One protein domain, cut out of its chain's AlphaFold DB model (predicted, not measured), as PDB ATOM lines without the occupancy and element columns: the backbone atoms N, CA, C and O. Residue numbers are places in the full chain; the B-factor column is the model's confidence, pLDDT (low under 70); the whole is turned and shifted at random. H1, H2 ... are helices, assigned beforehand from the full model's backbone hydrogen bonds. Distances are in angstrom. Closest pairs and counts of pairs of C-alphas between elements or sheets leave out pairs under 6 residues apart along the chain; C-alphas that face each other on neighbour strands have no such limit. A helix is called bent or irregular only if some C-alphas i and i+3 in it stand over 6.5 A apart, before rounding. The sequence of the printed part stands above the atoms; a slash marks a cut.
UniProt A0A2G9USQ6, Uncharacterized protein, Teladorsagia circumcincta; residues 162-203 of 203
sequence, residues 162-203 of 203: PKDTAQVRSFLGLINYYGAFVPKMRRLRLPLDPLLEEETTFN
ATOM      1  N   PRO A 162      -2.535  19.480  -2.771       89.81
ATOM      2  CA  PRO A 162      -2.379  20.931  -2.815       89.81
ATOM      3  C   PRO A 162      -0.913  21.343  -2.683       89.81
ATOM      4  O   PRO A 162      -0.193  20.799  -1.845       89.81
ATOM      5  N   LYS A 163      -0.486  22.303  -3.505       89.06
ATOM      6  CA  LYS A 163       0.901  22.801  -3.553       89.06
ATOM      7  C   LYS A 163       1.068  24.219  -3.010       89.06
ATOM      8  O   LYS A 163       2.192  24.686  -2.887       89.06
ATOM      9  N   ASP A 164      -0.036  24.907  -2.747       87.38
ATOM     10  CA  ASP A 164      -0.043  26.288  -2.282       87.38
ATOM     11  C   ASP A 164      -1.244  26.558  -1.361       87.38
ATOM     12  O   ASP A 164      -2.216  25.791  -1.304       87.38
ATOM     13  N   THR A 165      -1.185  27.675  -0.638       87.12
ATOM     14  CA  THR A 165      -2.213  28.088   0.329       87.12
ATOM     15  C   THR A 165      -3.577  28.330  -0.328       87.12
ATOM     16  O   THR A 165      -4.615  28.070   0.288       87.12
ATOM     17  N   ALA A 166      -3.624  28.764  -1.592       87.56
ATOM     18  CA  ALA A 166      -4.873  28.974  -2.324       87.56
ATOM     19  C   ALA A 166      -5.570  27.640  -2.648       87.56
ATOM     20  O   ALA A 166      -6.787  27.512  -2.473       87.56
ATOM     21  N   GLN A 167      -4.806  26.622  -3.043       90.06
ATOM     22  CA  GLN A 167      -5.277  25.261  -3.274       90.06
ATOM     23  C   GLN A 167      -5.746  24.614  -1.970       90.06
ATOM     24  O   GLN A 167      -6.806  23.988  -1.964       90.06
ATOM     25  N   VAL A 168      -5.036  24.818  -0.850       89.50
ATOM     26  CA  VAL A 168      -5.491  24.348   0.473       89.50
ATOM     27  C   VAL A 168      -6.815  25.005   0.863       89.50
ATOM     28  O   VAL A 168      -7.749  24.302   1.250       89.50
ATOM     29  N   ARG A 169      -6.955  26.331   0.706       88.81
ATOM     30  CA  ARG A 169      -8.220  27.047   0.971       88.81
ATOM     31  C   ARG A 169      -9.363  26.513   0.112       88.81
ATOM     32  O   ARG A 169     -10.452  26.267   0.628       88.81
ATOM     33  N   SER A 170      -9.108  26.293  -1.177       89.75
ATOM     34  CA  SER A 170     -10.086  25.732  -2.113       89.75
ATOM     35  C   SER A 170     -10.524  24.320  -1.703       89.75
ATOM     36  O   SER A 170     -11.721  24.042  -1.593       89.75
ATOM     37  N   PHE A 171      -9.562  23.451  -1.385       90.69
ATOM     38  CA  PHE A 171      -9.798  22.083  -0.932       90.69
ATOM     39  C   PHE A 171     -10.585  22.032   0.383       90.69
ATOM     40  O   PHE A 171     -11.586  21.321   0.481       90.69
ATOM     41  N   LEU A 172     -10.194  22.829   1.381       88.62
ATOM     42  CA  LEU A 172     -10.895  22.898   2.664       88.62
ATOM     43  C   LEU A 172     -12.307  23.467   2.517       88.62
ATOM     44  O   LEU A 172     -13.226  22.965   3.165       88.62
ATOM     45  N   GLY A 173     -12.507  24.461   1.648       87.50
ATOM     46  CA  GLY A 173     -13.839  24.967   1.313       87.50
ATOM     47  C   GLY A 173     -14.741  23.867   0.744       87.50
ATOM     48  O   GLY A 173     -15.887  23.717   1.171       87.50
ATOM     49  N   LEU A 174     -14.199  23.041  -0.156       87.38
ATOM     50  CA  LEU A 174     -14.916  21.911  -0.740       87.38
ATOM     51  C   LEU A 174     -15.227  20.814   0.285       87.38
ATOM     52  O   LEU A 174     -16.347  20.312   0.327       87.38
ATOM     53  N   ILE A 175     -14.263  20.442   1.124       87.56
ATOM     54  CA  ILE A 175     -14.465  19.432   2.168       87.56
ATOM     55  C   ILE A 175     -15.495  19.902   3.197       87.56
ATOM     56  O   ILE A 175     -16.334  19.112   3.635       87.56
ATOM     57  N   ASN A 176     -15.489  21.191   3.541       87.25
ATOM     58  CA  ASN A 176     -16.438  21.764   4.487       87.25
ATOM     59  C   ASN A 176     -17.896  21.620   4.012       87.25
ATOM     60  O   ASN A 176     -18.779  21.373   4.831       87.25
ATOM     61  N   TYR A 177     -18.144  21.662   2.696       86.19
ATOM     62  CA  TYR A 177     -19.465  21.383   2.115       86.19
ATOM     63  C   TYR A 177     -20.014  20.003   2.525       86.19
ATOM     64  O   TYR A 177     -21.210  19.849   2.770       86.19
ATOM     65  N   TYR A 178     -19.137  19.004   2.655       86.06
ATOM     66  CA  TYR A 178     -19.489  17.644   3.071       86.06
ATOM     67  C   TYR A 178     -19.290  17.391   4.572       86.06
ATOM     68  O   TYR A 178     -19.488  16.265   5.031       86.06
ATOM     69  N   GLY A 179     -18.957  18.423   5.358       84.38
ATOM     70  CA  GLY A 179     -18.692  18.321   6.797       84.38
ATOM     71  C   GLY A 179     -19.816  17.645   7.583       84.38
ATOM     72  O   GLY A 179     -19.548  16.855   8.485       84.38
ATOM     73  N   ALA A 180     -21.071  17.853   7.173       83.94
ATOM     74  CA  ALA A 180     -22.244  17.230   7.788       83.94
ATOM     75  C   ALA A 180     -22.259  15.687   7.711       83.94
ATOM     76  O   ALA A 180     -22.967  15.048   8.484       83.94
ATOM     77  N   PHE A 181     -21.500  15.080   6.793       86.06
ATOM     78  CA  PHE A 181     -21.405  13.624   6.630       86.06
ATOM     79  C   PHE A 181     -20.167  13.016   7.296       86.06
ATOM     80  O   PHE A 181     -20.007  11.797   7.281       86.06
ATOM     81  N   VAL A 182     -19.294  13.841   7.884       87.94
ATOM     82  CA  VAL A 182     -18.027  13.409   8.483       87.94
ATOM     83  C   VAL A 182     -18.017  13.807   9.965       87.94
ATOM     84  O   VAL A 182     -17.594  14.909  10.314       87.94
ATOM     85  N   PRO A 183     -18.435  12.910  10.879       86.25
ATOM     86  CA  PRO A 183     -18.607  13.230  12.302       86.25
ATOM     87  C   PRO A 183     -17.350  13.769  13.002       86.25
ATOM     88  O   PRO A 183     -17.444  14.499  13.984       86.25
ATOM     89  N   LYS A 184     -16.159  13.418  12.504       90.31
ATOM     90  CA  LYS A 184     -14.863  13.849  13.053       90.31
ATOM     91  C   LYS A 184     -14.156  14.889  12.173       90.31
ATOM     92  O   LYS A 184     -12.950  15.063  12.318       90.31
ATOM     93  N   MET A 185     -14.886  15.598  11.301       87.06
ATOM     94  CA  MET A 185     -14.313  16.540  10.327       87.06
ATOM     95  C   MET A 185     -13.364  17.549  10.972       87.06
ATOM     96  O   MET A 185     -12.240  17.715  10.518       87.06
ATOM     97  N   ARG A 186     -13.788  18.168  12.081       84.19
ATOM     98  CA  ARG A 186     -12.972  19.154  12.796       84.19
ATOM     99  C   ARG A 186     -11.616  18.577  13.201       84.19
ATOM    100  O   ARG A 186     -10.612  19.217  12.954       84.19
ATOM    101  N   ARG A 187     -11.578  17.358  13.756       87.88
ATOM    102  CA  ARG A 187     -10.324  16.698  14.167       87.88
ATOM    103  C   ARG A 187      -9.438  16.338  12.976       87.88
ATOM    104  O   ARG A 187      -8.231  16.491  13.066       87.88
ATOM    105  N   LEU A 188     -10.039  15.872  11.880       87.00
ATOM    106  CA  LEU A 188      -9.319  15.509  10.655       87.00
ATOM    107  C   LEU A 188      -8.758  16.728   9.916       87.00
ATOM    108  O   LEU A 188      -7.766  16.605   9.208       87.00
ATOM    109  N   ARG A 189      -9.387  17.895  10.086       86.81
ATOM    110  CA  ARG A 189      -8.963  19.160   9.488       86.81
ATOM    111  C   ARG A 189      -7.797  19.821  10.229       86.81
ATOM    112  O   ARG A 189      -6.995  20.463   9.565       86.81
ATOM    113  N   LEU A 190      -7.684  19.647  11.550       85.50
ATOM    114  CA  LEU A 190      -6.664  20.317  12.381       85.50
ATOM    115  C   LEU A 190      -5.237  20.289  11.799       85.50
ATOM    116  O   LEU A 190      -4.593  21.333  11.818       85.50
ATOM    117  N   PRO A 191      -4.724  19.171  11.243       87.69
ATOM    118  CA  PRO A 191      -3.368  19.137  10.686       87.69
ATOM    119  C   PRO A 191      -3.171  20.018   9.444       87.69
ATOM    120  O   PRO A 191      -2.039  20.283   9.058       87.69
ATOM    121  N   LEU A 192      -4.261  20.435   8.794       85.12
ATOM    122  CA  LEU A 192      -4.251  21.244   7.575       85.12
ATOM    123  C   LEU A 192      -4.437  22.738   7.855       85.12
ATOM    124  O   LEU A 192      -4.176  23.544   6.968       85.12
ATOM    125  N   ASP A 193      -4.888  23.118   9.054       85.00
ATOM    126  CA  ASP A 193      -5.072  24.526   9.416       85.00
ATOM    127  C   ASP A 193      -3.741  25.321   9.420       85.00
ATOM    128  O   ASP A 193      -3.746  26.426   8.883       85.00
ATOM    129  N   PRO A 194      -2.586  24.775   9.870       86.88
ATOM    130  CA  PRO A 194      -1.293  25.467   9.765       86.88
ATOM    131  C   PRO A 194      -0.837  25.748   8.322       86.88
ATOM    132  O   PRO A 194      -0.083  26.683   8.078       86.88
ATOM    133  N   LEU A 195      -1.314  24.968   7.340       83.38
ATOM    134  CA  LEU A 195      -1.010  25.165   5.911       83.38
ATOM    135  C   LEU A 195      -1.778  26.348   5.288       83.38
ATOM    136  O   LEU A 195      -1.691  26.583   4.081       83.38
ATOM    137  N   LEU A 196      -2.597  27.049   6.077       81.50
ATOM    138  CA  LEU A 196      -3.311  28.260   5.667       81.50
ATOM    139  C   LEU A 196      -2.571  29.553   6.024       81.50
ATOM    140  O   LEU A 196      -3.003  30.622   5.567       81.50
ATOM    141  N   GLU A 197      -1.518  29.446   6.836       81.56
ATOM    142  CA  GLU A 197      -0.666  30.545   7.292       81.56
ATOM    143  C   GLU A 197       0.383  30.900   6.222       81.56
ATOM    144  O   GLU A 197       0.688  30.099   5.341       81.56
ATOM    145  N   GLU A 198       0.893  32.135   6.239       61.47
ATOM    146  CA  GLU A 198       1.722  32.673   5.146       61.47
ATOM    147  C   GLU A 198       3.162  32.119   5.113       61.47
ATOM    148  O   GLU A 198       3.820  32.228   4.081       61.47
ATOM    149  N   GLU A 199       3.633  31.467   6.185       59.25
ATOM    150  CA  GLU A 199       5.027  30.999   6.326       59.25
ATOM    151  C   GLU A 199       5.222  29.467   6.245       59.25
ATOM    152  O   GLU A 199       6.311  28.960   6.517       59.25
ATOM    153  N   THR A 200       4.208  28.685   5.857       65.12
ATOM    154  CA  THR A 200       4.336  27.216   5.796       65.12
ATOM    155  C   THR A 200       4.960  26.713   4.489       65.12
ATOM    156  O   THR A 200       4.510  27.022   3.386       65.12
ATOM    157  N   THR A 201       5.983  25.858   4.603       61.78
ATOM    158  CA  THR A 201       6.610  25.166   3.468       61.78
ATOM    159  C   THR A 201       5.825  23.907   3.084       61.78
ATOM    160  O   THR A 201       5.586  23.013   3.895       61.78
ATOM    161  N   PHE A 202       5.417  23.831   1.815       64.31
ATOM    162  CA  PHE A 202       4.759  22.662   1.234       64.31
ATOM    163  C   PHE A 202       5.820  21.645   0.784       64.31
ATOM    164  O   PHE A 202       6.385  21.793  -0.296       64.31
ATOM    165  N   ASN A 203       6.089  20.627   1.609       59.25
ATOM    166  CA  ASN A 203       6.897  19.453   1.228       59.25
ATOM    167  C   ASN A 203       6.065  18.429   0.454       59.25
ATOM    168  O   ASN A 203       4.942  18.109   0.917       59.25
TER     169      ASN A 203
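What this domain is: This is residues 162 to 203 of the 203 residues of an uncharacterized protein of Teladorsagia circumcincta (UniProt A0A2G9USQ6). This is a helical hairpin: H1 runs one way, the chain turns through a loop of 7 residues, and H2 comes back beside H1; residues 177 to 184, of which 177 belongs to H1, stick out at the turn. The two helices touch near the end away from the loop, where H1 begins and H2 ends, and an unnamed tail, residues 197 to 203, follows H2 there. The printed part has 42 residues with two named helices, H1 then H2, and no named strand; its class is all helix. The whole is elongated, spanning 31 by 17 by 15 A, and only just compact, close to loose, with a radius of gyration of the C-alphas of 10.8 A.

How they stand to each other: Start at H1, residues 165 to 177, and go on to H2, residues 185 to 196; the two form a helical hairpin and run opposite ways at a shallow tilt of 17 degrees. Their centres are 10.7 A apart. They touch with residues 165 to 169 of H1 and 192 to 196 of H2 alone; look at Thr 165 and Leu 196, their closest C-alphas, 5.5 A apart. In H1 every O i to N i+4 pair is within hydrogen-bond range; in H2 3 of 8 are, beside 6 of 9 O i to N i+3 pairs.

Where its parts are: Find C-alpha 165 at (-2.213, 28.088, 0.329); from there H1 runs 18.6 A to C-alpha 177 at (-19.465, 21.383, 2.115). After a short link of 7 residues, H2 runs 16.7 A from Met 185 to C-alpha 196 at (-3.311, 28.260, 5.667). H2 is irregular, but only just: C-alphas 188 and 191 are 7.0 A apart, and its line is a rough one.

The domain as a whole: The two C-alphas farthest apart are those of Phe 181 and Glu 199, 31.6 A. The printed part has no cut and ends at Asn 203, the chain's last residue. Look at residues 198 to 203 for the model's low confidence, with pLDDT under 70; the mean of the printed part is 83.3.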